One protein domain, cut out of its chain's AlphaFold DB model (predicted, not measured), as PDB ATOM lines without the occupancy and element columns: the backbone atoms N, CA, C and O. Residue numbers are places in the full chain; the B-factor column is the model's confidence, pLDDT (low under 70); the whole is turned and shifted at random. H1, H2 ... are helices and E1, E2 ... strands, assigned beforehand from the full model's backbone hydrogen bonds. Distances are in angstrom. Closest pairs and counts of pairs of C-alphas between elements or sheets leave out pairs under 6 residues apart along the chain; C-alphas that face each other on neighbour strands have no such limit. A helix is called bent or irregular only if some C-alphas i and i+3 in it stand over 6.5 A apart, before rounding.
ATOM      1  N   GLN A  15     278.480 204.419 192.948       54.88
ATOM      2  CA  GLN A  15     278.442 203.553 194.137       54.88
ATOM      3  C   GLN A  15     279.380 202.358 194.032       54.88
ATOM      4  O   GLN A  15     280.017 201.984 195.019       54.88
ATOM      5  N   ALA A  16     279.513 201.809 192.834       53.56
ATOM      6  CA  ALA A  16     280.502 200.800 192.501       53.56
ATOM      7  C   ALA A  16     280.973 201.047 191.069       53.56
ATOM      8  O   ALA A  16     280.160 201.421 190.226       53.56
ATOM      9  N   GLY A  17     282.259 200.825 190.817       54.72
ATOM     10  CA  GLY A  17     282.818 200.767 189.469       54.72
ATOM     11  C   GLY A  17     283.308 199.350 189.192       54.72
ATOM     12  O   GLY A  17     283.805 198.685 190.104       54.72
ATOM     13  N   ALA A  18     283.171 198.867 187.965       55.03
ATOM     14  CA  ALA A  18     283.866 197.675 187.504       55.03
ATOM     15  C   ALA A  18     284.669 197.962 186.254       55.03
ATOM     16  O   ALA A  18     284.171 198.562 185.310       55.03
ATOM     17  N   ASN A  19     285.883 197.432 186.216       59.12
ATOM     18  CA  ASN A  19     286.726 197.488 185.036       59.12
ATOM     19  C   ASN A  19     286.767 196.119 184.354       59.12
ATOM     20  O   ASN A  19     287.049 195.109 184.998       59.12
ATOM     21  N   ILE A  20     286.510 196.083 183.048       60.03
ATOM     22  CA  ILE A  20     286.819 194.935 182.195       60.03
ATOM     23  C   ILE A  20     288.223 195.170 181.646       60.03
ATOM     24  O   ILE A  20     288.416 195.956 180.719       60.03
ATOM     25  N   GLY A  21     289.215 194.493 182.227       50.78
ATOM     26  CA  GLY A  21     290.605 194.590 181.771       50.78
ATOM     27  C   GLY A  21     290.861 193.907 180.423       50.78
ATOM     28  O   GLY A  21     291.846 194.217 179.762       50.78
ATOM     29  N   ARG A  22     289.992 192.974 180.001       51.34
ATOM     30  CA  ARG A  22     290.131 192.252 178.729       51.34
ATOM     31  C   ARG A  22     288.773 191.835 178.170       51.34
ATOM     32  O   ARG A  22     288.089 190.994 178.753       51.34
ATOM     33  N   LEU A  23     288.390 192.397 177.027       57.03
ATOM     34  CA  LEU A  23     287.212 191.937 176.291       57.03
ATOM     35  C   LEU A  23     287.473 190.532 175.702       57.03
ATOM     36  O   LEU A  23     288.606 190.245 175.303       57.03
ATOM     37  N   PRO A  24     286.442 189.673 175.549       52.03
ATOM     38  CA  PRO A  24     286.569 188.347 174.918       52.03
ATOM     39  C   PRO A  24     287.158 188.380 173.498       52.03
ATOM     40  O   PRO A  24     287.674 187.383 173.011       52.03
ATOM     41  N   ASN A  25     287.114 189.546 172.847       51.22
ATOM     42  CA  ASN A  25     287.628 189.795 171.500       51.22
ATOM     43  C   ASN A  25     289.154 190.064 171.457       51.22
ATOM     44  O   ASN A  25     289.679 190.493 170.437       51.22
ATOM     45  N   GLY A  26     289.875 189.899 172.574       50.38
ATOM     46  CA  GLY A  26     291.337 190.045 172.624       50.38
ATOM     47  C   GLY A  26     291.868 191.474 172.439       50.38
ATOM     48  O   GLY A  26     293.076 191.645 172.314       50.38
ATOM     49  N   ARG A  27     290.991 192.487 172.429       54.47
ATOM     50  CA  ARG A  27     291.348 193.912 172.360       54.47
ATOM     51  C   ARG A  27     291.558 194.491 173.760       54.47
ATOM     52  O   ARG A  27     290.699 194.311 174.624       54.47
ATOM     53  N   ASP A  28     292.651 195.233 173.943       52.03
ATOM     54  CA  ASP A  28     292.999 195.975 175.171       52.03
ATOM     55  C   ASP A  28     292.210 197.298 175.280       52.03
ATOM     56  O   ASP A  28     292.757 198.367 175.552       52.03
ATOM     57  N   GLU A  29     290.908 197.254 175.001       59.09
ATOM     58  CA  GLU A  29     290.019 198.388 175.245       59.09
ATOM     59  C   GLU A  29     289.557 198.300 176.703       59.09
ATOM     60  O   GLU A  29     288.793 197.406 177.070       59.09
ATOM     61  N   GLY A  30     290.056 199.208 177.544       61.66
ATOM     62  CA  GLY A  30     289.587 199.346 178.920       61.66
ATOM     63  C   GLY A  30     288.145 199.843 178.919       61.66
ATOM     64  O   GLY A  30     287.882 200.984 178.525       61.66
ATOM     65  N   VAL A  31     287.219 198.978 179.331       66.94
ATOM     66  CA  VAL A  31     285.806 199.330 179.509       66.94
ATOM     67  C   VAL A  31     285.525 199.410 181.000       66.94
ATOM     68  O   VAL A  31     285.649 198.412 181.710       66.94
ATOM     69  N   GLU A  32     285.143 200.592 181.466       70.06
ATOM     70  CA  GLU A  32     284.752 200.837 182.851       70.06
ATOM     71  C   GLU A  32     283.232 201.006 182.924       70.06
ATOM     72  O   GLU A  32     282.616 201.688 182.103       70.06
ATOM     73  N   VAL A  33     282.603 200.332 183.880       69.31
ATOM     74  CA  VAL A  33     281.165 200.388 184.130       69.31
ATOM     75  C   VAL A  33     280.956 200.984 185.505       69.31
ATOM     76  O   VAL A  33     281.284 200.360 186.511       69.31
ATOM     77  N   ASP A  34     280.373 202.174 185.545       73.31
ATOM     78  CA  ASP A  34     280.004 202.842 186.783       73.31
ATOM     79  C   ASP A  34     278.523 202.617 187.073       73.31
ATOM     80  O   ASP A  34     277.639 202.960 186.281       73.31
ATOM     81  N   TRP A  35     278.235 202.071 188.250       71.25
ATOM     82  CA  TRP A  35     276.877 201.937 188.758       71.25
ATOM     83  C   TRP A  35     276.578 203.053 189.749       71.25
ATOM     84  O   TRP A  35     277.153 203.125 190.839       71.25
ATOM     85  N   GLY A  36     275.639 203.916 189.376       69.81
ATOM     86  CA  GLY A  36     275.018 204.890 190.258       69.81
ATOM     87  C   GLY A  36     273.725 204.360 190.879       69.81
ATOM     88  O   GLY A  36     273.215 203.293 190.542       69.81
ATOM     89  N   MET A  37     273.153 205.155 191.783       64.38
ATOM     90  CA  MET A  37     271.881 204.820 192.439       64.38
ATOM     91  C   MET A  37     270.666 204.930 191.497       64.38
ATOM     92  O   MET A  37     269.610 204.373 191.769       64.38
ATOM     93  N   TYR A  38     270.793 205.673 190.396       68.62
ATOM     94  CA  TYR A  38     269.676 205.991 189.492       68.62
ATOM     95  C   TYR A  38     269.955 205.674 188.026       68.62
ATOM     96  O   TYR A  38     269.042 205.724 187.207       68.62
ATOM     97  N   ASN A  39     271.210 205.404 187.682       72.12
ATOM     98  CA  ASN A  39     271.649 205.044 186.347       72.12
ATOM     99  C   ASN A  39     272.879 204.140 186.450       72.12
ATOM    100  O   ASN A  39     273.508 204.024 187.501       72.12
ATOM    101  N   HIS A  40     273.231 203.525 185.336       72.56
ATOM    102  CA  HIS A  40     274.546 202.940 185.137       72.56
ATOM    103  C   HIS A  40     275.104 203.499 183.836       72.56
ATOM    104  O   HIS A  40     274.342 203.762 182.897       72.56
ATOM    105  N   CYS A  41     276.407 203.728 183.812       71.88
ATOM    106  CA  CYS A  41     277.097 204.333 182.690       71.88
ATOM    107  C   CYS A  41     278.305 203.494 182.296       71.88
ATOM    108  O   CYS A  41     278.987 202.915 183.137       71.88
ATOM    109  N   LEU A  42     278.532 203.437 180.992       72.94
ATOM    110  CA  LEU A  42     279.660 202.791 180.364       72.94
ATOM    111  C   LEU A  42     280.654 203.859 179.912       72.94
ATOM    112  O   LEU A  42     280.301 204.735 179.119       72.94
ATOM    113  N   HIS A  43     281.887 203.745 180.380       70.19
ATOM    114  CA  HIS A  43     283.036 204.480 179.886       70.19
ATOM    115  C   HIS A  43     283.859 203.556 178.987       70.19
ATOM    116  O   HIS A  43     284.446 202.575 179.446       70.19
ATOM    117  N   VAL A  44     283.906 203.864 177.689       68.06
ATOM    118  CA  VAL A  44     284.763 203.144 176.739       68.06
ATOM    119  C   VAL A  44     285.989 203.993 176.444       68.06
ATOM    120  O   VAL A  44     285.886 205.044 175.808       68.06
ATOM    121  N   SER A  45     287.166 203.516 176.849       62.44
ATOM    122  CA  SER A  45     288.441 204.143 176.484       62.44
ATOM    123  C   SER A  45     288.806 203.822 175.029       62.44
ATOM    124  O   SER A  45     289.719 203.048 174.755       62.44
ATOM    125  N   THR A  46     288.080 204.404 174.072       59.28
ATOM    126  CA  THR A  46     288.470 204.433 172.649       59.28
ATOM    127  C   THR A  46     288.979 205.827 172.265       59.28
ATOM    128  O   THR A  46     288.869 206.773 173.040       59.28
ATOM    129  N   LYS A  47     289.579 205.978 171.070       49.09
ATOM    130  CA  LYS A  47     290.130 207.262 170.564       49.09
ATOM    131  C   LYS A  47     289.139 208.439 170.626       49.09
ATOM    132  O   LYS A  47     289.575 209.585 170.637       49.09
ATOM    133  N   SER A  48     287.841 208.152 170.665       52.50
ATOM    134  CA  SER A  48     286.765 209.071 171.024       52.50
ATOM    135  C   SER A  48     286.154 208.587 172.335       52.50
ATOM    136  O   SER A  48     285.462 207.571 172.344       52.50
ATOM    137  N   GLU A  49     286.427 209.285 173.432       57.41
ATOM    138  CA  GLU A  49     285.834 208.996 174.737       57.41
ATOM    139  C   GLU A  49     284.304 209.093 174.613       57.41
ATOM    140  O   GLU A  49     283.758 210.170 174.371       57.41
ATOM    141  N   SER A  50     283.612 207.954 174.686       60.66
ATOM    142  CA  SER A  50     282.154 207.897 174.605       60.66
ATOM    143  C   SER A  50     281.590 207.409 175.934       60.66
ATOM    144  O   SER A  50     281.937 206.338 176.437       60.66
ATOM    145  N   LEU A  51     280.732 208.247 176.519       68.56
ATOM    146  CA  LEU A  51     279.966 207.941 177.717       68.56
ATOM    147  C   LEU A  51     278.561 207.528 177.291       68.56
ATOM    148  O   LEU A  51     277.808 208.356 176.774       68.56
ATOM    149  N   VAL A  52     278.196 206.270 177.522       71.31
ATOM    150  CA  VAL A  52     276.835 205.788 177.254       71.31
ATOM    151  C   VAL A  52     276.168 205.436 178.571       71.31
ATOM    152  O   VAL A  52     276.647 204.578 179.304       71.31
ATOM    153  N   CYS A  53     275.053 206.091 178.879       72.50
ATOM    154  CA  CYS A  53     274.309 205.867 180.114       72.50
ATOM    155  C   CYS A  53     272.933 205.272 179.824       72.50
ATOM    156  O   CYS A  53     272.271 205.649 178.860       72.50
ATOM    157  N   SER A  54     272.481 204.390 180.712       73.12
ATOM    158  CA  SER A  54     271.083 203.962 180.758       73.12
ATOM    159  C   SER A  54     270.167 205.107 181.191       73.12
ATOM    160  O   SER A  54     270.574 205.998 181.945       73.12
ATOM    161  N   ASP A  55     268.897 205.016 180.788       75.44
ATOM    162  CA  ASP A  55     267.822 205.885 181.265       75.44
ATOM    163  C   ASP A  55     267.801 205.963 182.792       75.44
ATOM    164  O   ASP A  55     267.944 204.948 183.479       75.44
ATOM    165  N   ARG A  56     267.577 207.171 183.317       67.50
ATOM    166  CA  ARG A  56     267.443 207.413 184.757       67.50
ATOM    167  C   ARG A  56     266.103 206.882 185.249       67.50
ATOM    168  O   ARG A  56     265.060 207.417 184.876       67.50
ATOM    169  N   LYS A  57     266.113 205.877 186.127       71.12
ATOM    170  CA  LYS A  57     264.896 205.381 186.783       71.12
ATOM    171  C   LYS A  57     265.062 205.336 188.297       71.12
ATOM    172  O   LYS A  57     266.068 204.879 188.833       71.12
ATOM    173  N   PHE A  58     264.039 205.813 189.003       62.81
ATOM    174  CA  PHE A  58     264.001 205.746 190.460       62.81
ATOM    175  C   PHE A  58     263.801 204.294 190.915       62.81
ATOM    176  O   PHE A  58     262.889 203.612 190.444       62.81
ATOM    177  N   GLY A  59     264.654 203.817 191.827       61.41
ATOM    178  CA  GLY A  59     264.628 202.425 192.288       61.41
ATOM    179  C   GLY A  59     265.124 201.430 191.236       61.41
ATOM    180  O   GLY A  59     264.612 200.308 191.164       61.41
ATOM    181  N   GLN A  60     266.077 201.853 190.400       64.69
ATOM    182  CA  GLN A  60     266.738 200.964 189.457       64.69
ATOM    183  C   GLN A  60     267.433 199.839 190.221       64.69
ATOM    184  O   GLN A  60     268.096 200.047 191.239       64.69
ATOM    185  N   ARG A  61     267.202 198.613 189.762       68.00
ATOM    186  CA  ARG A  61     267.732 197.427 190.419       68.00
ATOM    187  C   ARG A  61     269.217 197.334 190.117       68.00
ATOM    188  O   ARG A  61     269.629 197.575 188.981       68.00
ATOM    189  N   PHE A  62     270.011 197.015 191.132       66.25
ATOM    190  CA  PHE A  62     271.419 196.735 190.910       66.25
ATOM    191  C   PHE A  62     271.522 195.346 190.283       66.25
ATOM    192  O   PHE A  62     271.474 194.337 190.985       66.25
ATOM    193  N   ASN A  63     271.616 195.309 188.954       69.81
ATOM    194  CA  ASN A  63     271.769 194.080 188.196       69.81
ATOM    195  C   ASN A  63     273.034 194.158 187.323       69.81
ATOM    196  O   ASN A  63     273.054 194.909 186.341       69.81
ATOM    197  N   PRO A  64     274.092 193.391 187.644       64.94
ATOM    198  CA  PRO A  64     275.326 193.397 186.861       64.94
ATOM    199  C   PRO A  64     275.107 192.924 185.413       64.94
ATOM    200  O   PRO A  64     275.813 193.375 184.513       64.94
ATOM    201  N   ALA A  65     274.085 192.096 185.157       66.25
ATOM    202  CA  ALA A  65     273.762 191.627 183.810       66.25
ATOM    203  C   ALA A  65     273.279 192.753 182.878       66.25
ATOM    204  O   ALA A  65     273.482 192.674 181.668       66.25
ATOM    205  N   ASP A  66     272.665 193.816 183.406       69.62
ATOM    206  CA  ASP A  66     272.182 194.924 182.575       69.62
ATOM    207  C   ASP A  66     273.328 195.836 182.117       69.62
ATOM    208  O   ASP A  66     273.357 196.240 180.954       69.62
ATOM    209  N   GLY A  67     274.338 196.050 182.969       65.69
ATOM    210  CA  GLY A  67     275.578 196.720 182.556       65.69
ATOM    211  C   GLY A  67     276.304 195.947 181.449       65.69
ATOM    212  O   GLY A  67     276.859 196.531 180.526       65.69
ATOM    213  N   LEU A  68     276.219 194.621 181.483       68.12
ATOM    214  CA  LEU A  68     276.832 193.732 180.504       68.12
ATOM    215  C   LEU A  68     276.128 193.747 179.142       68.12
ATOM    216  O   LEU A  68     276.783 193.704 178.103       68.12
ATOM    217  N   LYS A  69     274.798 193.872 179.134       69.69
ATOM    218  CA  LYS A  69     274.030 194.123 177.905       69.69
ATOM    219  C   LYS A  69     274.410 195.460 177.279       69.69
ATOM    220  O   LYS A  69     274.478 195.554 176.059       69.69
ATOM    221  N   LEU A  70     274.687 196.475 178.103       68.75
ATOM    222  CA  LEU A  70     275.159 197.772 177.623       68.75
ATOM    223  C   LEU A  70     276.551 197.652 176.979       68.75
ATOM    224  O   LEU A  70     276.756 198.166 175.882       68.75
ATOM    225  N   VAL A  71     277.468 196.892 177.594       67.88
ATOM    226  CA  VAL A  71     278.778 196.550 177.005       67.88
ATOM    227  C   VAL A  71     278.605 195.829 175.663       67.88
ATOM    228  O   VAL A  71     279.231 196.220 174.682       67.88
ATOM    229  N   ALA A  72     277.753 194.804 175.596       65.62
ATOM    230  CA  ALA A  72     277.517 193.998 174.392       65.62
ATOM    231  C   ALA A  72     276.778 194.751 173.268       65.62
ATOM    232  O   ALA A  72     276.872 194.388 172.099       65.62
ATOM    233  N   GLY A  73     276.026 195.803 173.600       65.06
ATOM    234  CA  GLY A  73     275.405 196.677 172.602       65.06
ATOM    235  C   GLY A  73     276.405 197.602 171.899       65.06
ATOM    236  O   GLY A  73     276.130 198.068 170.797       65.06
ATOM    237  N   ILE A  74     277.554 197.873 172.531       65.69
ATOM    238  CA  ILE A  74     278.547 198.858 172.067       65.69
ATOM    239  C   ILE A  74     279.808 198.167 171.547       65.69
ATOM    240  O   ILE A  74     280.329 198.497 170.484       65.69
ATOM    241  N   THR A  75     280.295 197.178 172.287       61.97
ATOM    242  CA  THR A  75     281.331 196.258 171.828       61.97
ATOM    243  C   THR A  75     280.609 195.130 171.104       61.97
ATOM    244  O   THR A  75     279.695 194.551 171.665       61.97
ATOM    245  N   SER A  76     280.975 194.820 169.862       59.94
ATOM    246  CA  SER A  76     280.352 193.793 169.003       59.94
ATOM    247  C   SER A  76     280.475 192.340 169.517       59.94
ATOM    248  O   SER A  76     280.532 191.393 168.736       59.94
ATOM    249  N   VAL A  77     280.575 192.159 170.833       64.00
ATOM    250  CA  VAL A  77     280.649 190.895 171.549       64.00
ATOM    251  C   VAL A  77     279.223 190.427 171.859       64.00
ATOM    252  O   VAL A  77     278.432 191.207 172.394       64.00
ATOM    253  N   PRO A  78     278.860 189.171 171.549       58.84
ATOM    254  CA  PRO A  78     277.522 188.664 171.819       58.84
ATOM    255  C   PRO A  78     277.225 188.671 173.326       58.84
ATOM    256  O   PRO A  78     277.993 188.146 174.129       58.84
ATOM    257  N   ALA A  79     276.077 189.241 173.708       59.50
ATOM    258  CA  ALA A  79     275.657 189.364 175.107       59.50
ATOM    259  C   ALA A  79     275.565 188.012 175.838       59.50
ATOM    260  O   ALA A  79     275.749 187.971 177.050       59.50
ATOM    261  N   SER A  80     275.318 186.914 175.117       55.75
ATOM    262  CA  SER A  80     275.247 185.557 175.673       55.75
ATOM    263  C   SER A  80     276.565 185.107 176.311       55.75
ATOM    264  O   SER A  80     276.548 184.591 177.422       55.75
ATOM    265  N   ASP A  81     277.711 185.400 175.685       58.62
ATOM    266  CA  ASP A  81     279.032 184.980 176.185       58.62
ATOM    267  C   ASP A  81     279.445 185.692 177.478       58.62
ATOM    268  O   ASP A  81     280.252 185.177 178.260       58.62
ATOM    269  N   LEU A  82     278.917 186.898 177.704       59.66
ATOM    270  CA  LEU A  82     279.164 187.624 178.939       59.66
ATOM    271  C   LEU A  82     278.112 187.289 180.012       59.66
ATOM    272  O   LEU A  82     278.473 187.109 181.173       59.66
ATOM    273  N   VAL A  83     276.826 187.199 179.651       60.16
ATOM    274  CA  VAL A  83     275.721 187.026 180.616       60.16
ATOM    275  C   VAL A  83     275.708 185.630 181.238       60.16
ATOM    276  O   VAL A  83     275.413 185.523 182.427       60.16
ATOM    277  N   ASP A  84     276.113 184.587 180.508       55.75
ATOM    278  CA  ASP A  84     276.144 183.209 181.027       55.75
ATOM    279  C   ASP A  84     277.164 183.002 182.161       55.75
ATOM    280  O   ASP A  84     277.066 182.042 182.927       55.75
ATOM    281  N   LYS A  85     278.128 183.919 182.324       54.34
ATOM    282  CA  LYS A  85     279.119 183.883 183.414       54.34
ATOM    283  C   LYS A  85     278.664 184.585 184.691       54.34
ATOM    284  O   LYS A  85     279.329 184.453 185.717       54.34
ATOM    285  N   VAL A  86     277.546 185.313 184.657       58.75
ATOM    286  CA  VAL A  86     277.042 186.048 185.818       58.75
ATOM    287  C   VAL A  86     275.898 185.256 186.452       58.75
ATOM    288  O   VAL A  86     274.843 185.111 185.832       58.75
ATOM    289  N   PRO A  87     276.041 184.750 187.691       56.91
ATOM    290  CA  PRO A  87     274.927 184.103 188.366       56.91
ATOM    291  C   PRO A  87     273.775 185.106 188.505       56.91
ATOM    292  O   PRO A  87     273.952 186.205 189.028       56.91
ATOM    293  N   ILE A  88     272.583 184.742 188.024       54.53
ATOM    294  CA  ILE A  88     271.385 185.585 188.114       54.53
ATOM    295  C   ILE A  88     270.939 185.628 189.577       54.53
ATOM    296  O   ILE A  88     270.174 184.783 190.048       54.53
ATOM    297  N   ILE A  89     271.416 186.619 190.326       57.78
ATOM    298  CA  ILE A  89     271.089 186.751 191.746       57.78
ATOM    299  C   ILE A  89     269.825 187.592 191.917       57.78
ATOM    300  O   ILE A  89     269.840 188.708 192.425       57.78
ATOM    301  N   ASN A  90     268.682 187.007 191.544       57.00
ATOM    302  CA  ASN A  90     267.337 187.593 191.688       57.00
ATOM    303  C   ASN A  90     267.017 188.106 193.110       57.00
ATOM    304  O   ASN A  90     266.093 188.894 193.312       57.00
ATOM    305  N   GLN A  91     267.753 187.645 194.123       61.34
ATOM    306  CA  GLN A  91     267.608 188.102 195.505       61.34
ATOM    307  C   GLN A  91     268.145 189.527 195.728       61.34
ATOM    308  O   GLN A  91     267.669 190.223 196.625       61.34
ATOM    309  N   TRP A  92     269.100 189.984 194.916       66.56
ATOM    310  CA  TRP A  92     269.786 191.261 195.115       66.56
ATOM    311  C   TRP A  92     268.948 192.421 194.595       66.56
ATOM    312  O   TRP A  92     268.933 193.481 195.206       66.56
ATOM    313  N   ASP A  93     268.132 192.173 193.572       66.88
ATOM    314  CA  ASP A  93     267.132 193.099 193.040       66.88
ATOM    315  C   ASP A  93     266.195 193.663 194.119       66.88
ATOM    316  O   ASP A  93     265.921 194.864 194.177       66.88
ATOM    317  N   LYS A  94     265.673 192.783 194.983       73.44
ATOM    318  CA  LYS A  94     264.753 193.180 196.060       73.44
ATOM    319  C   LYS A  94     265.498 193.914 197.171       73.44
ATOM    320  O   LYS A  94     264.981 194.886 197.719       73.44
ATOM    321  N   LEU A  95     266.710 193.455 197.476       76.19
ATOM    322  CA  LEU A  95     267.539 193.998 198.542       76.19
ATOM    323  C   LEU A  95     268.090 195.389 198.188       76.19
ATOM    324  O   LEU A  95     268.024 196.290 199.021       76.19
ATOM    325  N   SER A  96     268.544 195.601 196.947       74.94
ATOM    326  CA  SER A  96     269.044 196.897 196.469       74.94
ATOM    327  C   SER A  96     267.932 197.941 196.472       74.94
ATOM    328  O   SER A  96     268.134 199.066 196.930       74.94
ATOM    329  N   LYS A  97     266.729 197.552 196.029       80.88
ATOM    330  CA  LYS A  97     265.551 198.420 196.047       80.88
ATOM    331  C   LYS A  97     265.174 198.791 197.483       80.88
ATOM    332  O   LYS A  97     264.966 199.967 197.762       80.88
ATOM    333  N   GLY A  98     265.145 197.815 198.394       81.12
ATOM    334  CA  GLY A  98     264.908 198.056 199.821       81.12
ATOM    335  C   GLY A  98     265.922 199.028 200.428       81.12
ATOM    336  O   GLY A  98     265.526 200.012 201.048       81.12
ATOM    337  N   GLY A  99     267.216 198.815 200.168       82.50
ATOM    338  CA  GLY A  99     268.290 199.694 200.635       82.50
ATOM    339  C   GLY A  99     268.142 201.141 200.152       82.50
ATOM    340  O   GLY A  99     268.286 202.063 200.952       82.50
ATOM    341  N   MET A 100     267.770 201.355 198.883       81.81
ATOM    342  CA  MET A 100     267.508 202.703 198.356       81.81
ATOM    343  C   MET A 100     266.342 203.398 199.063       81.81
ATOM    344  O   MET A 100     266.451 204.580 199.385       81.81
ATOM    345  N   TYR A 101     265.242 202.689 199.339       86.88
ATOM    346  CA  TYR A 101     264.123 203.277 200.084       86.88
ATOM    347  C   TYR A 101     264.501 203.607 201.526       86.88
ATOM    348  O   TYR A 101     264.115 204.668 202.009       86.88
ATOM    349  N   CYS A 102     265.277 202.751 202.197       88.44
ATOM    350  CA  CYS A 102     265.785 203.035 203.539       88.44
ATOM    351  C   CYS A 102     266.643 204.307 203.555       88.44
ATOM    352  O   CYS A 102     266.413 205.181 204.387       88.44
ATOM    353  N   LEU A 103     267.567 204.455 202.599       87.81
ATOM    354  CA  LEU A 103     268.392 205.661 202.481       87.81
ATOM    355  C   LEU A 103     267.550 206.908 202.195       87.81
ATOM    356  O   LEU A 103     267.732 207.929 202.851       87.81
ATOM    357  N   PHE A 104     266.610 206.821 201.252       89.62
ATOM    358  CA  PHE A 104     265.760 207.947 200.866       89.62
ATOM    359  C   PHE A 104     264.827 208.397 201.999       89.62
ATOM    360  O   PHE A 104     264.713 209.586 202.283       89.62
ATOM    361  N   LEU A 105     264.187 207.455 202.695       91.94
ATOM    362  CA  LEU A 105     263.357 207.776 203.858       91.94
ATOM    363  C   LEU A 105     264.206 208.321 205.012       91.94
ATOM    364  O   LEU A 105     263.804 209.279 205.666       91.94
ATOM    365  N   GLY A 106     265.394 207.754 205.236       90.75
ATOM    366  CA  GLY A 106     266.316 208.206 206.275       90.75
ATOM    367  C   GLY A 106     266.764 209.657 206.089       90.75
ATOM    368  O   GLY A 106     266.748 210.433 207.048       90.75
ATOM    369  N   THR A 107     267.099 210.066 204.859       91.31
ATOM    370  CA  THR A 107     267.459 211.464 204.568       91.31
ATOM    371  C   THR A 107     266.269 212.410 204.712       91.31
ATOM    372  O   THR A 107     266.444 213.500 205.253       91.31
ATOM    373  N   ILE A 108     265.058 211.994 204.318       93.81
ATOM    374  CA  ILE A 108     263.830 212.784 204.512       93.81
ATOM    375  C   ILE A 108     263.557 213.022 205.998       93.81
ATOM    376  O   ILE A 108     263.336 214.166 206.395       93.81
ATOM    377  N   PHE A 109     263.609 211.982 206.837       93.62
ATOM    378  CA  PHE A 109     263.389 212.139 208.278       93.62
ATOM    379  C   PHE A 109     264.456 213.010 208.938       93.62
ATOM    380  O   PHE A 109     264.125 213.851 209.770       93.62
ATOM    381  N   THR A 110     265.718 212.859 208.532       91.88
ATOM    382  CA  THR A 110     266.820 213.691 209.037       91.88
ATOM    383  C   THR A 110     266.646 215.158 208.625       91.88
ATOM    384  O   THR A 110     266.833 216.059 209.442       91.88
ATOM    385  N   GLY A 111     266.234 215.416 207.379       90.94
ATOM    386  CA  GLY A 111     265.949 216.765 206.887       90.94
ATOM    387  C   GLY A 111     264.743 217.405 207.577       90.94
ATOM    388  O   GLY A 111     264.800 218.569 207.969       90.94
ATOM    389  N   LEU A 112     263.673 216.637 207.798       91.75
ATOM    390  CA  LEU A 112     262.510 217.077 208.573       91.75
ATOM    391  C   LEU A 112     262.887 217.391 210.019       91.75
ATOM    392  O   LEU A 112     262.476 218.426 210.534       91.75
ATOM    393  N   ALA A 113     263.694 216.544 210.663       90.12
ATOM    394  CA  ALA A 113     264.172 216.796 212.018       90.12
ATOM    395  C   ALA A 113     264.956 218.110 212.108       90.12
ATOM    396  O   ALA A 113     264.716 218.896 213.020       90.12
ATOM    397  N   PHE A 114     265.824 218.381 211.130       87.88
ATOM    398  CA  PHE A 114     266.567 219.636 211.051       87.88
ATOM    399  C   PHE A 114     265.646 220.857 210.899       87.88
ATOM    400  O   PHE A 114     265.791 221.836 211.631       87.88
ATOM    401  N   LEU A 115     264.657 220.794 209.998       90.38
ATOM    402  CA  LEU A 115     263.697 221.886 209.809       90.38
ATOM    403  C   LEU A 115     262.833 222.124 211.051       90.38
ATOM    404  O   LEU A 115     262.615 223.268 211.437       90.38
ATOM    405  N   ILE A 116     262.367 221.053 211.694       87.75
ATOM    406  CA  ILE A 116     261.541 221.133 212.902       87.75
ATOM    407  C   ILE A 116     262.355 221.689 214.076       87.75
ATOM    408  O   ILE A 116     261.852 222.528 214.818       87.75
ATOM    409  N   ALA A 117     263.618 221.283 214.223       84.38
ATOM    410  CA  ALA A 117     264.495 221.779 215.280       84.38
ATOM    411  C   ALA A 117     264.788 223.286 215.178       84.38
ATOM    412  O   ALA A 117     265.100 223.910 216.191       84.38
ATOM    413  N   CYS A 118     264.657 223.882 213.988       83.31
ATOM    414  CA  CYS A 118     264.795 225.325 213.790       83.31
ATOM    415  C   CYS A 118     263.704 226.125 214.534       83.31
ATOM    416  O   CYS A 118     263.925 227.257 214.967       83.31
ATOM    417  N   PHE A 119     262.531 225.523 214.753       78.56
ATOM    418  CA  PHE A 119     261.485 226.094 215.593       78.56
ATOM    419  C   PHE A 119     261.781 225.728 217.055       78.56
ATOM    420  O   PHE A 119     261.412 224.653 217.522       78.56
ATOM    421  N   PHE A 120     262.449 226.627 217.788       68.38
ATOM    422  CA  PHE A 120     262.910 226.475 219.186       68.38
ATOM    423  C   PHE A 120     261.800 226.274 220.255       68.38
ATOM    424  O   PHE A 120     261.985 226.625 221.421       68.38
ATOM    425  N   ALA A 121     260.640 225.713 219.907       74.25
ATOM    426  CA  ALA A 121     259.589 225.384 220.864       74.25
ATOM    427  C   ALA A 121     259.763 223.963 221.432       74.25
ATOM    428  O   ALA A 121     260.106 223.020 220.713       74.25
ATOM    429  N   ARG A 122     259.453 223.796 222.725       70.94
ATOM    430  CA  ARG A 122     259.540 222.524 223.471       70.94
ATOM    431  C   ARG A 122     259.078 221.274 222.700       70.94
ATOM    432  O   ARG A 122     259.897 220.362 222.564       70.94
ATOM    433  N   PRO A 123     257.834 221.194 222.176       77.31
ATOM    434  CA  PRO A 123     257.357 219.967 221.532       77.31
ATOM    435  C   PRO A 123     258.147 219.625 220.262       77.31
ATOM    436  O   PRO A 123     258.387 218.451 219.987       77.31
ATOM    437  N   PHE A 124     258.611 220.633 219.521       83.75
ATOM    438  CA  PHE A 124     259.329 220.431 218.266       83.75
ATOM    439  C   PHE A 124     260.721 219.832 218.483       83.75
ATOM    440  O   PHE A 124     261.115 218.947 217.731       83.75
ATOM    441  N   THR A 125     261.434 220.218 219.548       82.00
ATOM    442  CA  THR A 125     262.772 219.658 219.829       82.00
ATOM    443  C   THR A 125     262.737 218.160 220.158       82.00
ATOM    444  O   THR A 125     263.595 217.410 219.696       82.00
ATOM    445  N   ILE A 126     261.718 217.697 220.893       85.00
ATOM    446  CA  ILE A 126     261.549 216.273 221.238       85.00
ATOM    447  C   ILE A 126     261.185 215.465 219.990       85.00
ATOM    448  O   ILE A 126     261.762 214.407 219.741       85.00
ATOM    449  N   ILE A 127     260.261 215.986 219.175       88.44
ATOM    450  CA  ILE A 127     259.882 215.368 217.900       88.44
ATOM    451  C   ILE A 127     261.108 215.269 216.981       88.44
ATOM    452  O   ILE A 127     261.366 214.204 216.422       88.44
ATOM    453  N   ALA A 128     261.917 216.328 216.884       88.25
ATOM    454  CA  ALA A 128     263.148 216.325 216.097       88.25
ATOM    455  C   ALA A 128     264.158 215.266 216.578       88.25
ATOM    456  O   ALA A 128     264.761 214.580 215.749       88.25
ATOM    457  N   ALA A 129     264.310 215.068 217.892       88.56
ATOM    458  CA  ALA A 129     265.183 214.026 218.439       88.56
ATOM    459  C   ALA A 129     264.720 212.611 218.038       88.56
ATOM    460  O   ALA A 129     265.529 211.801 217.581       88.56
ATOM    461  N   VAL A 130     263.413 212.329 218.129       91.31
ATOM    462  CA  VAL A 130     262.835 211.033 217.726       91.31
ATOM    463  C   VAL A 130     262.977 210.802 216.219       91.31
ATOM    464  O   VAL A 130     263.393 209.720 215.801       91.31
ATOM    465  N   LEU A 131     262.692 211.816 215.392       92.00
ATOM    466  CA  LEU A 131     262.856 211.720 213.937       92.00
ATOM    467  C   LEU A 131     264.322 211.513 213.540       92.00
ATOM    468  O   LEU A 131     264.594 210.726 212.636       92.00
ATOM    469  N   THR A 132     265.265 212.167 214.224       93.00
ATOM    470  CA  THR A 132     266.703 211.983 213.968       93.00
ATOM    471  C   THR A 132     267.144 210.567 214.316       93.00
ATOM    472  O   THR A 132     267.890 209.958 213.553       93.00
ATOM    473  N   PHE A 133     266.657 210.004 215.425       93.12
ATOM    474  CA  PHE A 133     266.958 208.622 215.800       93.12
ATOM    475  C   PHE A 133     266.421 207.619 214.770       93.12
ATOM    476  O   PHE A 133     267.133 206.702 214.355       93.12
ATOM    477  N   LEU A 134     265.187 207.825 214.300       94.00
ATOM    478  CA  LEU A 134     264.599 206.992 213.252       94.00
ATOM    479  C   LEU A 134     265.367 207.132 211.926       94.00
ATOM    480  O   LEU A 134     265.678 206.129 211.281       94.00
ATOM    481  N   GLY A 135     265.729 208.363 211.552       92.31
ATOM    482  CA  GLY A 135     266.560 208.662 210.388       92.31
ATOM    483  C   GLY A 135     267.920 207.967 210.453       92.31
ATOM    484  O   GLY A 135     268.324 207.327 209.484       92.31
ATOM    485  N   PHE A 136     268.580 207.994 211.611       94.00
ATOM    486  CA  PHE A 136     269.847 207.300 211.850       94.00
ATOM    487  C   PHE A 136     269.730 205.783 211.630       94.00
ATOM    488  O   PHE A 136     270.538 205.207 210.902       94.00
ATOM    489  N   ALA A 137     268.699 205.130 212.181       94.44
ATOM    490  CA  ALA A 137     268.490 203.690 211.996       94.44
ATOM    491  C   ALA A 137     268.241 203.310 210.519       94.44
ATOM    492  O   ALA A 137     268.753 202.299 210.021       94.44
ATOM    493  N   LEU A 138     267.489 204.140 209.790       93.56
ATOM    494  CA  LEU A 138     267.212 203.968 208.360       93.56
ATOM    495  C   LEU A 138     268.468 204.167 207.495       93.56
ATOM    496  O   LEU A 138     268.731 203.374 206.591       93.56
ATOM    497  N   LEU A 139     269.281 205.181 207.798       92.75
ATOM    498  CA  LEU A 139     270.540 205.432 207.095       92.75
ATOM    499  C   LEU A 139     271.563 204.321 207.356       92.75
ATOM    500  O   LEU A 139     272.194 203.841 206.416       92.75
ATOM    501  N   LEU A 140     271.684 203.864 208.607       93.75
ATOM    502  CA  LEU A 140     272.595 202.783 208.986       93.75
ATOM    503  C   LEU A 140     272.224 201.462 208.302       93.75
ATOM    504  O   LEU A 140     273.100 200.774 207.772       93.75
ATOM    505  N   SER A 141     270.936 201.110 208.271       92.75
ATOM    506  CA  SER A 141     270.466 199.901 207.577       92.75
ATOM    507  C   SER A 141     270.688 199.990 206.065       92.75
ATOM    508  O   SER A 141     271.223 199.049 205.478       92.75
ATOM    509  N   GLY A 142     270.386 201.133 205.444       87.62
ATOM    510  CA  GLY A 142     270.648 201.376 204.025       87.62
ATOM    511  C   GLY A 142     272.133 201.269 203.650       87.62
ATOM    512  O   GLY A 142     272.485 200.531 202.728       87.62
ATOM    513  N   ALA A 143     273.017 201.935 204.404       89.44
ATOM    514  CA  ALA A 143     274.466 201.891 204.185       89.44
ATOM    515  C   ALA A 143     275.048 200.482 204.406       89.44
ATOM    516  O   ALA A 143     275.927 200.041 203.659       89.44
ATOM    517  N   SER A 144     274.527 199.747 205.393       90.56
ATOM    518  CA  SER A 144     274.949 198.371 205.688       90.56
ATOM    519  C   SER A 144     274.558 197.405 204.571       90.56
ATOM    520  O   SER A 144     275.401 196.630 204.116       90.56
ATOM    521  N   ILE A 145     273.312 197.483 204.082       88.00
ATOM    522  CA  ILE A 145     272.832 196.678 202.947       88.00
ATOM    523  C   ILE A 145     273.707 196.929 201.720       88.00
ATOM    524  O   ILE A 145     274.165 195.984 201.075       88.00
ATOM    525  N   TRP A 146     273.982 198.198 201.421       82.50
ATOM    526  CA  TRP A 146     274.772 198.565 200.255       82.50
ATOM    527  C   TRP A 146     276.223 198.069 200.346       82.50
ATOM    528  O   TRP A 146     276.752 197.468 199.409       82.50
ATOM    529  N   THR A 147     276.844 198.231 201.516       85.88
ATOM    530  CA  THR A 147     278.201 197.733 201.785       85.88
ATOM    531  C   THR A 147     278.271 196.208 201.683       85.88
ATOM    532  O   THR A 147     279.238 195.669 201.142       85.88
ATOM    533  N   PHE A 148     277.247 195.501 202.172       86.19
ATOM    534  CA  PHE A 148     277.160 194.045 202.080       86.19
ATOM    535  C   PHE A 148     277.107 193.563 200.627       86.19
ATOM    536  O   PHE A 148     277.848 192.647 200.274       86.19
ATOM    537  N   MET A 149     276.289 194.200 199.780       77.62
ATOM    538  CA  MET A 149     276.218 193.848 198.359       77.62
ATOM    539  C   MET A 149     277.583 194.001 197.687       77.62
ATOM    540  O   MET A 149     278.072 193.041 197.098       77.62
ATOM    541  N   ILE A 150     278.239 195.160 197.831       78.25
ATOM    542  CA  ILE A 150     279.541 195.414 197.188       78.25
ATOM    543  C   ILE A 150     280.605 194.431 197.678       78.25
ATOM    544  O   ILE A 150     281.342 193.868 196.873       78.25
ATOM    545  N   ARG A 151     280.667 194.161 198.988       82.56
ATOM    546  CA  ARG A 151     281.602 193.163 199.532       82.56
ATOM    547  C   ARG A 151     281.385 191.782 198.931       82.56
ATOM    548  O   ARG A 151     282.355 191.067 198.705       82.56
ATOM    549  N   LYS A 152     280.130 191.407 198.689       77.94
ATOM    550  CA  LYS A 152     279.798 190.119 198.090       77.94
ATOM    551  C   LYS A 152     280.160 190.071 196.600       77.94
ATOM    552  O   LYS A 152     280.730 189.077 196.180       77.94
ATOM    553  N   LEU A 153     279.955 191.159 195.849       72.56
ATOM    554  CA  LEU A 153     280.435 191.292 194.460       72.56
ATOM    555  C   LEU A 153     281.955 191.136 194.347       72.56
ATOM    556  O   LEU A 153     282.430 190.430 193.467       72.56
ATOM    557  N   ILE A 154     282.703 191.777 195.249       73.44
ATOM    558  CA  ILE A 154     284.168 191.700 195.263       73.44
ATOM    559  C   ILE A 154     284.633 190.288 195.639       73.44
ATOM    560  O   ILE A 154     285.546 189.761 195.018       73.44
ATOM    561  N   LYS A 155     284.013 189.672 196.654       74.31
ATOM    562  CA  LYS A 155     284.417 188.351 197.152       74.31
ATOM    563  C   LYS A 155     284.105 187.219 196.174       74.31
ATOM    564  O   LYS A 155     284.882 186.275 196.095       74.31
ATOM    565  N   ASP A 156     282.978 187.304 195.473       67.88
ATOM    566  CA  ASP A 156     282.564 186.278 194.514       67.88
ATOM    567  C   ASP A 156     283.286 186.425 193.154       67.88
ATOM    568  O   ASP A 156     282.939 185.700 192.226       67.88
ATOM    569  N   GLU A 157     284.266 187.347 193.045       60.59
ATOM    570  CA  GLU A 157     285.155 187.587 191.891       60.59
ATOM    571  C   GLU A 157     284.473 187.322 190.544       60.59
ATOM    572  O   GLU A 157     284.952 186.516 189.748       60.59
ATOM    573  N   MET A 158     283.316 187.956 190.301       61.31
ATOM    574  CA  MET A 158     282.512 187.652 189.113       61.31
ATOM    575  C   MET A 158     283.299 188.034 187.847       61.31
ATOM    576  O   MET A 158     283.420 189.225 187.535       61.31
ATOM    577  N   PRO A 159     283.835 187.061 187.086       55.78
ATOM    578  CA  PRO A 159     284.568 187.366 185.869       55.78
ATOM    579  C   PRO A 159     283.565 187.892 184.830       55.78
ATOM    580  O   PRO A 159     282.455 187.360 184.752       55.78
ATOM    581  N   PRO A 160     283.910 188.887 183.989       56.00
ATOM    582  CA  PRO A 160     285.246 189.430 183.707       56.00
ATOM    583  C   PRO A 160     285.565 190.775 184.401       56.00
ATOM    584  O   PRO A 160     286.404 191.528 183.904       56.00
ATOM    585  N   PHE A 161     284.887 191.117 185.497       63.12
ATOM    586  CA  PHE A 161     284.969 192.446 186.106       63.12
ATOM    587  C   PHE A 161     285.890 192.503 187.328       63.12
ATOM    588  O   PHE A 161     285.747 191.723 188.265       63.12
ATOM    589  N   GLU A 162     286.764 193.509 187.376       68.69
ATOM    590  CA  GLU A 162     287.434 193.932 188.608       68.69
ATOM    591  C   GLU A 162     286.596 195.027 189.286       68.69
ATOM    592  O   GLU A 162     286.525 196.160 188.799       68.69
ATOM    593  N   TYR A 163     285.936 194.689 190.398       67.75
ATOM    594  CA  TYR A 163     285.070 195.609 191.143       67.75
ATOM    595  C   TYR A 163     285.865 196.497 192.106       67.75
ATOM    596  O   TYR A 163     286.662 196.011 192.909       67.75
ATOM    597  N   LYS A 164     285.588 197.803 192.088       73.00
ATOM    598  CA  LYS A 164     286.178 198.808 192.982       73.00
ATOM    599  C   LYS A 164     285.095 199.578 193.733       73.00
ATOM    600  O   LYS A 164     283.996 199.821 193.230       73.00
ATOM    601  N   TYR A 165     285.421 199.972 194.964       71.69
ATOM    602  CA  TYR A 165     284.553 200.822 195.775       71.69
ATOM    603  C   TYR A 165     284.474 202.229 195.177       71.69
ATOM    604  O   TYR A 165     285.504 202.852 194.929       71.69
ATOM    605  N   GLY A 166     283.254 202.740 194.993       72.44
ATOM    606  CA  GLY A 166     283.033 204.128 194.598       72.44
ATOM    607  C   GLY A 166     283.120 205.095 195.782       72.44
ATOM    608  O   GLY A 166     282.822 204.741 196.927       72.44
ATOM    609  N   ASN A 167     283.459 206.358 195.508       78.25
ATOM    610  CA  ASN A 167     283.549 207.408 196.531       78.25
ATOM    611  C   ASN A 167     282.215 207.679 197.247       78.25
ATOM    612  O   ASN A 167     282.206 208.121 198.394       78.25
ATOM    613  N   SER A 168     281.073 207.387 196.619       74.88
ATOM    614  CA  SER A 168     279.766 207.606 197.255       74.88
ATOM    615  C   SER A 168     279.492 206.701 198.453       74.88
ATOM    616  O   SER A 168     278.741 207.104 199.341       74.88
ATOM    617  N   LEU A 169     280.155 205.541 198.548       80.69
ATOM    618  CA  LEU A 169     280.086 204.705 199.746       80.69
ATOM    619  C   LEU A 169     280.595 205.473 200.974       80.69
ATOM    620  O   LEU A 169     279.982 205.430 202.040       80.69
ATOM    621  N   TRP A 170     281.687 206.222 200.811       85.81
ATOM    622  CA  TRP A 170     282.255 207.042 201.877       85.81
ATOM    623  C   TRP A 170     281.310 208.169 202.289       85.81
ATOM    624  O   TRP A 170     281.148 208.414 203.482       85.81
ATOM    625  N   PHE A 171     280.616 208.796 201.335       85.56
ATOM    626  CA  PHE A 171     279.612 209.818 201.640       85.56
ATOM    627  C   PHE A 171     278.391 209.254 202.385       85.56
ATOM    628  O   PHE A 171     277.856 209.928 203.267       85.56
ATOM    629  N   MET A 172     277.975 208.011 202.109       86.56
ATOM    630  CA  MET A 172     276.908 207.356 202.880       86.56
ATOM    631  C   MET A 172     277.306 207.157 204.342       86.56
ATOM    632  O   MET A 172     276.552 207.531 205.239       86.56
ATOM    633  N   TRP A 173     278.502 206.617 204.587       91.31
ATOM    634  CA  TRP A 173     279.005 206.438 205.949       91.31
ATOM    635  C   TRP A 173     279.229 207.778 206.652       91.31
ATOM    636  O   TRP A 173     278.849 207.919 207.810       91.31
ATOM    637  N   ALA A 174     279.747 208.791 205.952       91.62
ATOM    638  CA  ALA A 174     279.879 210.143 206.493       91.62
ATOM    639  C   ALA A 174     278.527 210.715 206.951       91.62
ATOM    640  O   ALA A 174     278.442 211.275 208.038       91.62
ATOM    641  N   SER A 175     277.453 210.511 206.181       90.38
ATOM    642  CA  SER A 175     276.095 210.913 206.580       90.38
ATOM    643  C   SER A 175     275.621 210.210 207.862       90.38
ATOM    644  O   SER A 175     275.064 210.847 208.761       90.38
ATOM    645  N   VAL A 176     275.907 208.910 208.007       92.94
ATOM    646  CA  VAL A 176     275.621 208.151 209.240       92.94
ATOM    647  C   VAL A 176     276.393 208.729 210.433       92.94
ATOM    648  O   VAL A 176     275.822 208.917 211.504       92.94
ATOM    649  N   PHE A 177     277.670 209.077 210.259       93.50
ATOM    650  CA  PHE A 177     278.452 209.721 211.318       93.50
ATOM    651  C   PHE A 177     277.925 211.116 211.668       93.50
ATOM    652  O   PHE A 177     277.777 211.432 212.846       93.50
ATOM    653  N   CYS A 178     277.583 211.939 210.675       92.06
ATOM    654  CA  CYS A 178     277.011 213.263 210.913       92.06
ATOM    655  C   CYS A 178     275.693 213.178 211.694       92.06
ATOM    656  O   CYS A 178     275.484 213.945 212.630       92.06
ATOM    657  N   THR A 179     274.822 212.225 211.356       91.06
ATOM    658  CA  THR A 179     273.561 212.014 212.086       91.06
ATOM    659  C   THR A 179     273.780 211.475 213.496       91.06
ATOM    660  O   THR A 179     273.107 211.924 214.423       91.06
ATOM    661  N   LEU A 180     274.775 210.603 213.696       92.81
ATOM    662  CA  LEU A 180     275.184 210.145 215.025       92.81
ATOM    663  C   LEU A 180     275.667 211.303 215.911       92.81
ATOM    664  O   LEU A 180     275.294 211.380 217.077       92.81
ATOM    665  N   VAL A 181     276.466 212.215 215.354       92.00
ATOM    666  CA  VAL A 181     276.967 213.402 216.066       92.00
ATOM    667  C   VAL A 181     275.855 214.433 216.304       92.00
ATOM    668  O   VAL A 181     275.874 215.132 217.315       92.00
ATOM    669  N   ALA A 182     274.851 214.507 215.430       89.62
ATOM    670  CA  ALA A 182     273.709 215.403 215.606       89.62
ATOM    671  C   ALA A 182     272.754 214.966 216.736       89.62
ATOM    672  O   ALA A 182     272.118 215.813 217.361       89.62
ATOM    673  N   LEU A 183     272.664 213.666 217.046       89.38
ATOM    674  CA  LEU A 183     271.808 213.151 218.126       89.38
ATOM    675  C   LEU A 183     272.049 213.819 219.495       89.38
ATOM    676  O   LEU A 183     271.084 214.336 220.065       89.38
ATOM    677  N   PRO A 184     273.281 213.864 220.046       88.88
ATOM    678  CA  PRO A 184     273.525 214.529 221.324       88.88
ATOM    679  C   PRO A 184     273.232 216.032 221.267       88.88
ATOM    680  O   PRO A 184     272.760 216.587 222.260       88.88
ATOM    681  N   ALA A 185     273.430 216.683 220.114       87.81
ATOM    682  CA  ALA A 185     273.081 218.089 219.940       87.81
ATOM    683  C   ALA A 185     271.570 218.310 220.127       87.81
ATOM    684  O   ALA A 185     271.173 219.156 220.929       87.81
ATOM    685  N   TYR A 186     270.724 217.495 219.491       86.06
ATOM    686  CA  TYR A 186     269.271 217.590 219.667       86.06
ATOM    687  C   TYR A 186     268.820 217.265 221.094       86.06
ATOM    688  O   TYR A 186     267.989 217.985 221.643       86.06
ATOM    689  N   ILE A 187     269.406 216.249 221.733       86.62
ATOM    690  CA  ILE A 187     269.099 215.916 223.134       86.62
ATOM    691  C   ILE A 187     269.442 217.097 224.055       86.62
ATOM    692  O   ILE A 187     268.633 217.485 224.901       86.62
ATOM    693  N   SER A 188     270.618 217.703 223.873       86.62
ATOM    694  CA  SER A 188     271.056 218.854 224.669       86.62
ATOM    695  C   SER A 188     270.140 220.067 224.477       86.62
ATOM    696  O   SER A 188     269.783 220.733 225.452       86.62
ATOM    697  N   ALA A 189     269.669 220.294 223.248       83.38
ATOM    698  CA  ALA A 189     268.721 221.351 222.924       83.38
ATOM    699  C   ALA A 189     267.359 221.123 223.598       83.38
ATOM    700  O   ALA A 189     266.768 222.069 224.121       83.38
ATOM    701  N   SER A 190     266.880 219.877 223.666       81.81
ATOM    702  CA  SER A 190     265.650 219.539 224.390       81.81
ATOM    703  C   SER A 190     265.772 219.792 225.895       81.81
ATOM    704  O   SER A 190     264.844 220.325 226.504       81.81
ATOM    705  N   VAL A 191     266.922 219.475 226.501       84.31
ATOM    706  CA  VAL A 191     267.179 219.761 227.924       84.31
ATOM    707  C   VAL A 191     267.259 221.269 228.181       84.31
ATOM    708  O   VAL A 191     266.656 221.762 229.133       84.31
ATOM    709  N   ALA A 192     267.944 222.026 227.319       82.75
ATOM    710  CA  ALA A 192     268.023 223.484 227.428       82.75
ATOM    711  C   ALA A 192     266.645 224.152 227.262       82.75
ATOM    712  O   ALA A 192     266.274 225.022 228.049       82.75
ATOM    713  N   SER A 193     265.848 223.693 226.291       77.50
ATOM    714  CA  SER A 193     264.466 224.145 226.086       77.50
ATOM    715  C   SER A 193     263.572 223.816 227.286       77.50
ATOM    716  O   SER A 193     262.671 224.581 227.623       77.50
ATOM    717  N   ARG A 194     263.831 222.714 228.001       77.06
ATOM    718  CA  ARG A 194     263.136 222.422 229.258       77.06
ATOM    719  C   ARG A 194     263.480 223.445 230.343       77.06
ATOM    720  O   ARG A 194     262.552 224.020 230.895       77.06
ATOM    721  N   ARG A 195     264.763 223.728 230.590       77.00
ATOM    722  CA  ARG A 195     265.187 224.681 231.637       77.00
ATOM    723  C   ARG A 195     264.608 226.081 231.433       77.00
ATOM    724  O   ARG A 195     264.110 226.673 232.378       77.00
ATOM    725  N   LYS A 196     264.580 226.575 230.190       72.62
ATOM    726  CA  LYS A 196     264.139 227.947 229.897       72.62
ATOM    727  C   LYS A 196     262.719 228.271 230.376       72.62
ATOM    728  O   LYS A 196     262.517 229.347 230.912       72.62
ATOM    729  N   TYR A 197     261.751 227.361 230.227       64.50
ATOM    730  CA  TYR A 197     260.404 227.634 230.752       64.50
ATOM    731  C   TYR A 197     260.167 227.114 232.175       64.50
ATOM    732  O   TYR A 197     259.048 227.206 232.660       64.50
ATOM    733  N   GLU A 198     261.161 226.508 232.828       72.31
ATOM    734  CA  GLU A 198     261.131 226.381 234.294       72.31
ATOM    735  C   GLU A 198     261.544 227.710 234.955       72.31
ATOM    736  O   GLU A 198     261.222 227.926 236.109       72.31
ATOM    737  N   GLU A 199     262.225 228.609 234.232       69.94
ATOM    738  CA  GLU A 199     262.586 229.951 234.718       69.94
ATOM    739  C   GLU A 199     261.495 231.010 234.448       69.94
ATOM    740  O   GLU A 199     261.488 232.059 235.086       69.94
ATOM    741  N   GLU A 200     260.573 230.756 233.509       67.12
ATOM    742  CA  GLU A 200     259.454 231.662 233.176       67.12
ATOM    743  C   GLU A 200     258.183 231.438 234.026       67.12
ATOM    744  O   GLU A 200     257.270 232.261 233.952       67.12
ATOM    745  N   TYR A 201     258.110 230.360 234.816       50.19
ATOM    746  CA  TYR A 201     256.971 229.996 235.678       50.19
ATOM    747  C   TYR A 201     257.419 229.754 237.117       50.19
ATOM    748  O   TYR A 201     256.633 230.098 238.028       50.19
TER     749      TYR A 201
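Overview. This is residues 15 to 201 of the 201 residues of an uncharacterized protein of Malassezia vespertilionis (UniProt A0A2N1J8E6). A small twisted sheet of five strands forms a head at one end of a long stalk made of three helices, H3, H4 and H5, which run up and down beside one another. The short helices H1 and H2 belong to the head, H1 covering one face of the sheet, and the end of H4 reaches the same face. The printed part has 187 residues, with named elements in the order E1 E2 E3 E4 H1 H2 H3 H4 E5 H5; the sheet order is E4 E3 E2 E1 E5, all antiparallel, and the class is mixed, helices and strands. The whole is a loose rod, with a radius of gyration of the C-alphas of 22.2 A and spans of 82 by 34 by 24 A.

Along the chain. The sheet holds E1, residues 15 to 20, beginning at C-alpha 15 (278.442, 203.553, 194.137), E2, residues 31 to 36, E3, residues 40 to 44, E4, residues 50 to 53, and E5, residues 161 to 165. H1 is residues 64 to 74, 16.1 A long, and H2 residues 79 to 83. H3, residues 90 to 117, measures 41.6 A; H4, residues 122 to 155, 49.8 A; H5, residues 167 to 196, 43.7 A, ending at C-alpha 196 (264.139, 227.947, 229.897). H5 is neither bent nor irregular, but only just: C-alphas 181 and 184 are 6.4 A apart.

Arrangement. E1 to E4 form a meander, each strand the antiparallel neighbour of the one before. N 33 and O 18 of E2 and E1 are 2.8 A apart, N 41 and O 34 of E3 and E2 2.9 A, N 52 and O 42 of E4 and E3 3.1 A, and N 19 and O 162 of E1 and E5 2.9 A, each within hydrogen-bond range. H1 and H4 lie on the same face, making two layers, helices on one face of a sheet. H1, at a height of 8.8 A over the sheet, is over E3 and E2; its closest C-alphas to E3 are Gly 67 and His 40, 6.8 A. H5 only grazes the sheet with residues 167 to 172. H2 touches H1, closest C-alphas Ala 79 and Ala 72, 5.0 A. H3, H4 and H5 form a bundle, up and down, each running against the one before. H3 and H4, a helical hairpin, touch at a shallow tilt of 26 degrees, closest C-alphas Gly 106 and Gly 135, 4.1 A. H4 touches H5 at 17 degrees, a shallow tilt, opposite ways, closest C-alphas Thr 125 and Ser 190, 5.4 A. Every O i to N i+4 pair is within hydrogen-bond range in H1 and H2, against 23 of 24 in H3, 29 of 30 in H4 and 24 of 26 in H5.

Size, cuts and confidence. The C-alphas farthest apart are those of Gly 26 and Tyr 201, 82.2 A. The printed part has no cut, and no link is long. Mean pLDDT of the printed part is 74.2; 79 residues are under 70, among them 15 to 31 and 58 to 93.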